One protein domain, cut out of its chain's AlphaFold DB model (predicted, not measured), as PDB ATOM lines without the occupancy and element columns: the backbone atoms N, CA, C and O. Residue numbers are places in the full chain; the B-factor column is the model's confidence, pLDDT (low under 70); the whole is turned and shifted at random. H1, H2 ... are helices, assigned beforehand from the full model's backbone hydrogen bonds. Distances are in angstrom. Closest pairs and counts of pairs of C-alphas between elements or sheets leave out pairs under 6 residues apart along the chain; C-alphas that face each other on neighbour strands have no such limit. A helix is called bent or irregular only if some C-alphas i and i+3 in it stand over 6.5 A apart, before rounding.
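This is residues 4 to 48 of the 80 residues of an uncharacterized protein of Nymphaea colorata (UniProt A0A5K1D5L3). A long helix, H3, reaches away from a flat, open frame, in which H1 and the short H2 meet at a corner and the link of residues 24 to 31 runs from H2 across to the start of H3; the opening residues 4 to 7 lead from beside that link to H1, and the middle of the frame is empty. The far part of H3, residues 40 to 47, sticks out with Glu 48 at one end of the longest axis, and H1 lies at the other end. The printed part has 45 residues with three named helices, in the order H1, H2, H3, and no named strand; the class is all helix. The whole is loose, with a radius of gyration of the C-alphas of 12.3 A, and its outline is flat, spanning 37 by 20 by 9 A.

The longest helix is H3, residues 32 to 47, 22.6 A from first to last C-alpha. It begins with C-alpha 32 at (105.595, 71.271, 103.790) and ends with C-alpha 47 at (110.458, 71.492, 81.735). H2 is residues 19 to 23, five residues and 6.3 A long. H1 is residues 8 to 16, 12.3 A long, and begins with C-alpha 8 at (115.467, 66.953, 115.917). No helix is bent or irregular.

H3 touches no helix. It is apart from H2, although the two follow each other in the chain, and it is apart from H1. H2 and H1 are close but not clearly touching, with 2 pairs of C-alphas within 8 A. Their closest C-alphas are those of Leu 14 and Leu 20, 6.4 A apart, and their centres are 11.2 A apart. In H1, H2 and H3 every O i to N i+4 pair is within hydrogen-bond range.

The two C-alphas farthest apart are those of Lys 9 and Glu 48, at 38.3 A, while the first and last printed C-alphas, those of Ser 4 and Glu 48, are 25.6 A apart. Two stretches stand free: residues 40 to 48, of which 40 to 47 belong to H3, and residues 21 to 26, of which 21 to 23 belong to H2. Without them the body has 30 residues and spans 28 by 15 by 6 A. The link from H1 to H2 is tight, with 2 residues, and the link from H2 to H3 is short, with 8 residues; no link is long. The printed part has no cut. The mean pLDDT of the printed part is 92.5, and no printed residue is under 70.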
ATOM      1  N   SER A   4     110.840  67.496 104.563       95.50
ATOM      2  CA  SER A   4     109.994  68.497 105.215       95.50
ATOM      3  C   SER A   4     109.655  68.104 106.649       95.50
ATOM      4  O   SER A   4     109.209  66.984 106.892       95.50
ATOM      5  N   ASN A   5     109.803  69.051 107.572       95.31
ATOM      6  CA  ASN A   5     109.480  68.946 108.994       95.31
ATOM      7  C   ASN A   5     110.096  67.731 109.729       95.31
ATOM      8  O   ASN A   5     109.391  67.061 110.492       95.31
ATOM      9  N   PRO A   6     111.391  67.401 109.537       92.06
ATOM     10  CA  PRO A   6     112.020  66.402 110.390       92.06
ATOM     11  C   PRO A   6     112.109  66.944 111.823       92.06
ATOM     12  O   PRO A   6     112.519  68.082 112.049       92.06
ATOM     13  N   ASN A   7     111.763  66.122 112.813       95.00
ATOM     14  CA  ASN A   7     112.064  66.457 114.203       95.00
ATOM     15  C   ASN A   7     113.577  66.341 114.470       95.00
ATOM     16  O   ASN A   7     114.316  65.728 113.695       95.00
ATOM     17  N   GLN A   8     114.039  66.897 115.592       94.12
ATOM     18  CA  GLN A   8     115.467  66.953 115.917       94.12
ATOM     19  C   GLN A   8     116.139  65.573 115.929       94.12
ATOM     20  O   GLN A   8     117.234  65.426 115.390       94.12
ATOM     21  N   LYS A   9     115.481  64.557 116.499       97.19
ATOM     22  CA  LYS A   9     116.031  63.198 116.579       97.19
ATOM     23  C   LYS A   9     116.207  62.593 115.186       97.19
ATOM     24  O   LYS A   9     117.270  62.067 114.879       97.19
ATOM     25  N   VAL A  10     115.189  62.711 114.335       95.06
ATOM     26  CA  VAL A  10     115.236  62.234 112.947       95.06
ATOM     27  C   VAL A  10     116.325  62.966 112.170       95.06
ATOM     28  O   VAL A  10     117.120  62.321 111.495       95.06
ATOM     29  N   LEU A  11     116.416  64.293 112.307       92.75
ATOM     30  CA  LEU A  11     117.437  65.086 111.624       92.75
ATOM     31  C   LEU A  11     118.858  64.657 112.024       92.75
ATOM     32  O   LEU A  11     119.711  64.498 111.156       92.75
ATOM     33  N   GLN A  12     119.099  64.410 113.316       94.75
ATOM     34  CA  GLN A  12     120.385  63.915 113.817       94.75
ATOM     35  C   GLN A  12     120.722  62.519 113.284       94.75
ATOM     36  O   GLN A  12     121.856  62.282 112.870       94.75
ATOM     37  N   THR A  13     119.750  61.605 113.247       96.38
ATOM     38  CA  THR A  13     119.959  60.267 112.679       96.38
ATOM     39  C   THR A  13     120.284  60.348 111.188       96.38
ATOM     40  O   THR A  13     121.273  59.765 110.749       96.38
ATOM     41  N   LEU A  14     119.523  61.131 110.419       94.00
ATOM     42  CA  LEU A  14     119.777  61.334 108.991       94.00
ATOM     43  C   LEU A  14     121.163  61.946 108.730       94.00
ATOM     44  O   LEU A  14     121.838  61.521 107.793       94.00
ATOM     45  N   ALA A  15     121.610  62.874 109.583       91.94
ATOM     46  CA  ALA A  15     122.963  63.431 109.544       91.94
ATOM     47  C   ALA A  15     124.034  62.363 109.792       91.94
ATOM     48  O   ALA A  15     124.970  62.236 109.009       91.94
ATOM     49  N   SER A  16     123.880  61.546 110.839       95.81
ATOM     50  CA  SER A  16     124.855  60.493 111.160       95.81
ATOM     51  C   SER A  16     124.981  59.421 110.073       95.81
ATOM     52  O   SER A  16     126.034  58.804 109.939       95.81
ATOM     53  N   CYS A  17     123.925  59.218 109.281       95.38
ATOM     54  CA  CYS A  17     123.903  58.269 108.172       95.38
ATOM     55  C   CYS A  17     124.368  58.872 106.833       95.38
ATOM     56  O   CYS A  17     124.332  58.172 105.824       95.38
ATOM     57  N   GLY A  18     124.765  60.150 106.792       93.56
ATOM     58  CA  GLY A  18     125.227  60.815 105.566       93.56
ATOM     59  C   GLY A  18     124.113  61.172 104.572       93.56
ATOM     60  O   GLY A  18     124.377  61.475 103.409       93.56
ATOM     61  N   VAL A  19     122.843  61.101 104.989       92.19
ATOM     62  CA  VAL A  19     121.697  61.366 104.101       92.19
ATOM     63  C   VAL A  19     121.599  62.856 103.769       92.19
ATOM     64  O   VAL A  19     121.093  63.213 102.704       92.19
ATOM     65  N   LEU A  20     122.101  63.731 104.650       90.88
ATOM     66  CA  LEU A  20     122.029  65.176 104.438       90.88
ATOM     67  C   LEU A  20     122.882  65.651 103.266       90.88
ATOM     68  O   LEU A  20     122.488  66.526 102.495       90.88
ATOM     69  N   GLU A  21     124.033  65.021 103.116       91.94
ATOM     70  CA  GLU A  21     125.002  65.272 102.065       91.94
ATOM     71  C   GLU A  21     124.515  64.726 100.721       91.94
ATOM     72  O   GLU A  21     124.727  65.367  99.695       91.94
ATOM     73  N   LEU A  22     123.823  63.581 100.728       93.25
ATOM     74  CA  LEU A  22     123.274  62.963  99.517       93.25
ATOM     75  C   LEU A  22     122.110  63.757  98.918       93.25
ATOM     76  O   LEU A  22     121.967  63.820  97.698       93.25
ATOM     77  N   ILE A  23     121.254  64.326  99.767       92.81
ATOM     78  CA  ILE A  23     120.074  65.082  99.329       92.81
ATOM     79  C   ILE A  23     120.444  66.522  98.943       92.81
ATOM     80  O   ILE A  23     119.858  67.061  98.006       92.81
ATOM     81  N   GLY A  24     121.419  67.118  99.634       91.12
ATOM     82  CA  GLY A  24     121.808  68.517  99.471       91.12
ATOM     83  C   GLY A  24     121.165  69.409 100.531       91.12
ATOM     84  O   GLY A  24     119.969  69.320 100.817       91.12
ATOM     85  N   LYS A  25     121.975  70.279 101.146       86.62
ATOM     86  CA  LYS A  25     121.587  71.086 102.318       86.62
ATOM     87  C   LYS A  25     120.486  72.111 102.020       86.62
ATOM     88  O   LYS A  25     119.878  72.615 102.961       86.62
ATOM     89  N   GLU A  26     120.213  72.415 100.753       90.31
ATOM     90  CA  GLU A  26     119.134  73.331 100.362       90.31
ATOM     91  C   GLU A  26     117.747  72.670 100.317       90.31
ATOM     92  O   GLU A  26     116.736  73.368 100.265       90.31
ATOM     93  N   TRP A  27     117.672  71.339 100.383       94.25
ATOM     94  CA  TRP A  27     116.424  70.581 100.239       94.25
ATOM     95  C   TRP A  27     115.763  70.214 101.579       94.25
ATOM     96  O   TRP A  27     115.030  69.222 101.676       94.25
ATOM     97  N   TYR A  28     116.007  71.034 102.605       93.19
ATOM     98  CA  TYR A  28     115.471  70.893 103.961       93.19
ATOM     99  C   TYR A  28     114.499  72.015 104.288       93.19
ATOM    100  O   TYR A  28     114.866  73.188 104.297       93.19
ATOM    101  N   PHE A  29     113.269  71.650 104.640       94.56
ATOM    102  CA  PHE A  29     112.202  72.611 104.898       94.56
ATOM    103  C   PHE A  29     111.537  72.341 106.243       94.56
ATOM    104  O   PHE A  29     111.264  71.198 106.600       94.56
ATOM    105  N   VAL A  30     111.215  73.392 106.993       92.38
ATOM    106  CA  VAL A  30     110.435  73.268 108.242       92.38
ATOM    107  C   VAL A  30     108.948  73.092 107.932       92.38
ATOM    108  O   VAL A  30     108.219  72.424 108.661       92.38
ATOM    109  N   ARG A  31     108.484  73.675 106.822       94.31
ATOM    110  CA  ARG A  31     107.092  73.630 106.385       94.31
ATOM    111  C   ARG A  31     106.972  72.845 105.088       94.31
ATOM    112  O   ARG A  31     107.762  73.015 104.165       94.31
ATOM    113  N   VAL A  32     105.930  72.022 105.009       93.44
ATOM    114  CA  VAL A  32     105.595  71.271 103.790       93.44
ATOM    115  C   VAL A  32     105.265  72.221 102.641       93.44
ATOM    116  O   VAL A  32     105.651  71.961 101.509       93.44
ATOM    117  N   HIS A  33     104.602  73.345 102.926       94.75
ATOM    118  CA  HIS A  33     104.232  74.327 101.909       94.75
ATOM    119  C   HIS A  33     105.453  74.852 101.138       94.75
ATOM    120  O   HIS A  33     105.461  74.829  99.909       94.75
ATOM    121  N   ASP A  34     106.507  75.243 101.857       93.88
ATOM    122  CA  ASP A  34     107.738  75.761 101.255       93.88
ATOM    123  C   ASP A  34     108.431  74.681 100.415       93.88
ATOM    124  O   ASP A  34     108.831  74.939  99.282       93.88
ATOM    125  N   ALA A  35     108.481  73.443 100.928       95.31
ATOM    126  CA  ALA A  35     109.024  72.300 100.196       95.31
ATOM    127  C   ALA A  35     108.281  72.065  98.874       95.31
ATOM    128  O   ALA A  35     108.906  71.908  97.825       95.31
ATOM    129  N   VAL A  36     106.944  72.064  98.915       95.25
ATOM    130  CA  VAL A  36     106.094  71.847  97.737       95.25
ATOM    131  C   VAL A  36     106.279  72.977  96.730       95.25
ATOM    132  O   VAL A  36     106.474  72.698  95.548       95.25
ATOM    133  N   GLN A  37     106.275  74.235  97.174       93.81
ATOM    134  CA  GLN A  37     106.452  75.390  96.295       93.81
ATOM    135  C   GLN A  37     107.798  75.338  95.561       93.81
ATOM    136  O   GLN A  37     107.840  75.483  94.338       93.81
ATOM    137  N   VAL A  38     108.884  75.071  96.290       94.00
ATOM    138  CA  VAL A  38     110.229  74.971  95.707       94.00
ATOM    139  C   VAL A  38     110.328  73.782  94.752       94.00
ATOM    140  O   VAL A  38     110.859  73.925  93.651       94.00
ATOM    141  N   CYS A  39     109.772  72.622  95.114       94.38
ATOM    142  CA  CYS A  39     109.769  71.450  94.236       94.38
ATOM    143  C   CYS A  39     108.994  71.704  92.936       94.38
ATOM    144  O   CYS A  39     109.446  71.300  91.863       94.38
ATOM    145  N   LEU A  40     107.849  72.386  93.012       92.94
ATOM    146  CA  LEU A  40     107.050  72.725  91.836       92.94
ATOM    147  C   LEU A  40     107.801  73.670  90.903       92.94
ATOM    148  O   LEU A  40     107.894  73.387  89.707       92.94
ATOM    149  N   GLN A  41     108.385  74.739  91.450       91.75
ATOM    150  CA  GLN A  41     109.196  75.673  90.674       91.75
ATOM    151  C   GLN A  41     110.385  74.957  90.021       91.75
ATOM    152  O   GLN A  41     110.665  75.161  88.843       91.75
ATOM    153  N   HIS A  42     111.056  74.067  90.754       92.56
ATOM    154  CA  HIS A  42     112.172  73.293  90.221       92.56
ATOM    155  C   HIS A  42     111.752  72.430  89.022       92.56
ATOM    156  O   HIS A  42     112.405  72.459  87.984       92.56
ATOM    157  N   VAL A  43     110.629  71.712  89.119       90.25
ATOM    158  CA  VAL A  43     110.109  70.891  88.011       90.25
ATOM    159  C   VAL A  43     109.672  71.744  86.817       90.25
ATOM    160  O   VAL A  43     109.864  71.325  85.678       90.25
ATOM    161  N   GLN A  44     109.092  72.924  87.045       90.31
ATOM    162  CA  GLN A  44     108.727  73.857  85.970       90.31
ATOM    163  C   GLN A  44     109.969  74.352  85.223       90.31
ATOM    164  O   GLN A  44     110.038  74.208  84.005       90.31
ATOM    165  N   ASN A  45     110.994  74.791  85.954       88.62
ATOM    166  CA  ASN A  45     112.269  75.224  85.379       88.62
ATOM    167  C   ASN A  45     112.976  74.102  84.598       88.62
ATOM    168  O   ASN A  45     113.666  74.370  83.622       88.62
ATOM    169  N   LEU A  46     112.818  72.839  85.010       88.00
ATOM    170  CA  LEU A  46     113.364  71.692  84.274       88.00
ATOM    171  C   LEU A  46     112.605  71.404  82.970       88.00
ATOM    172  O   LEU A  46     113.205  70.943  82.001       88.00
ATOM    173  N   LYS A  47     111.289  71.645  82.942       83.12
ATOM    174  CA  LYS A  47     110.458  71.492  81.735       83.12
ATOM    175  C   LYS A  47     110.722  72.611  80.728       83.12
ATOM    176  O   LYS A  47     110.667  72.382  79.522       83.12
ATOM    177  N   GLU A  48     111.040  73.797  81.222       71.62
ATOM    178  CA  GLU A  48     111.451  74.953  80.436       71.62
ATOM    179  C   GLU A  48     112.974  74.934  80.215       71.62
ATOM    180  O   GLU A  48     113.722  75.712  80.798       71.62
TER     181      GLU A  48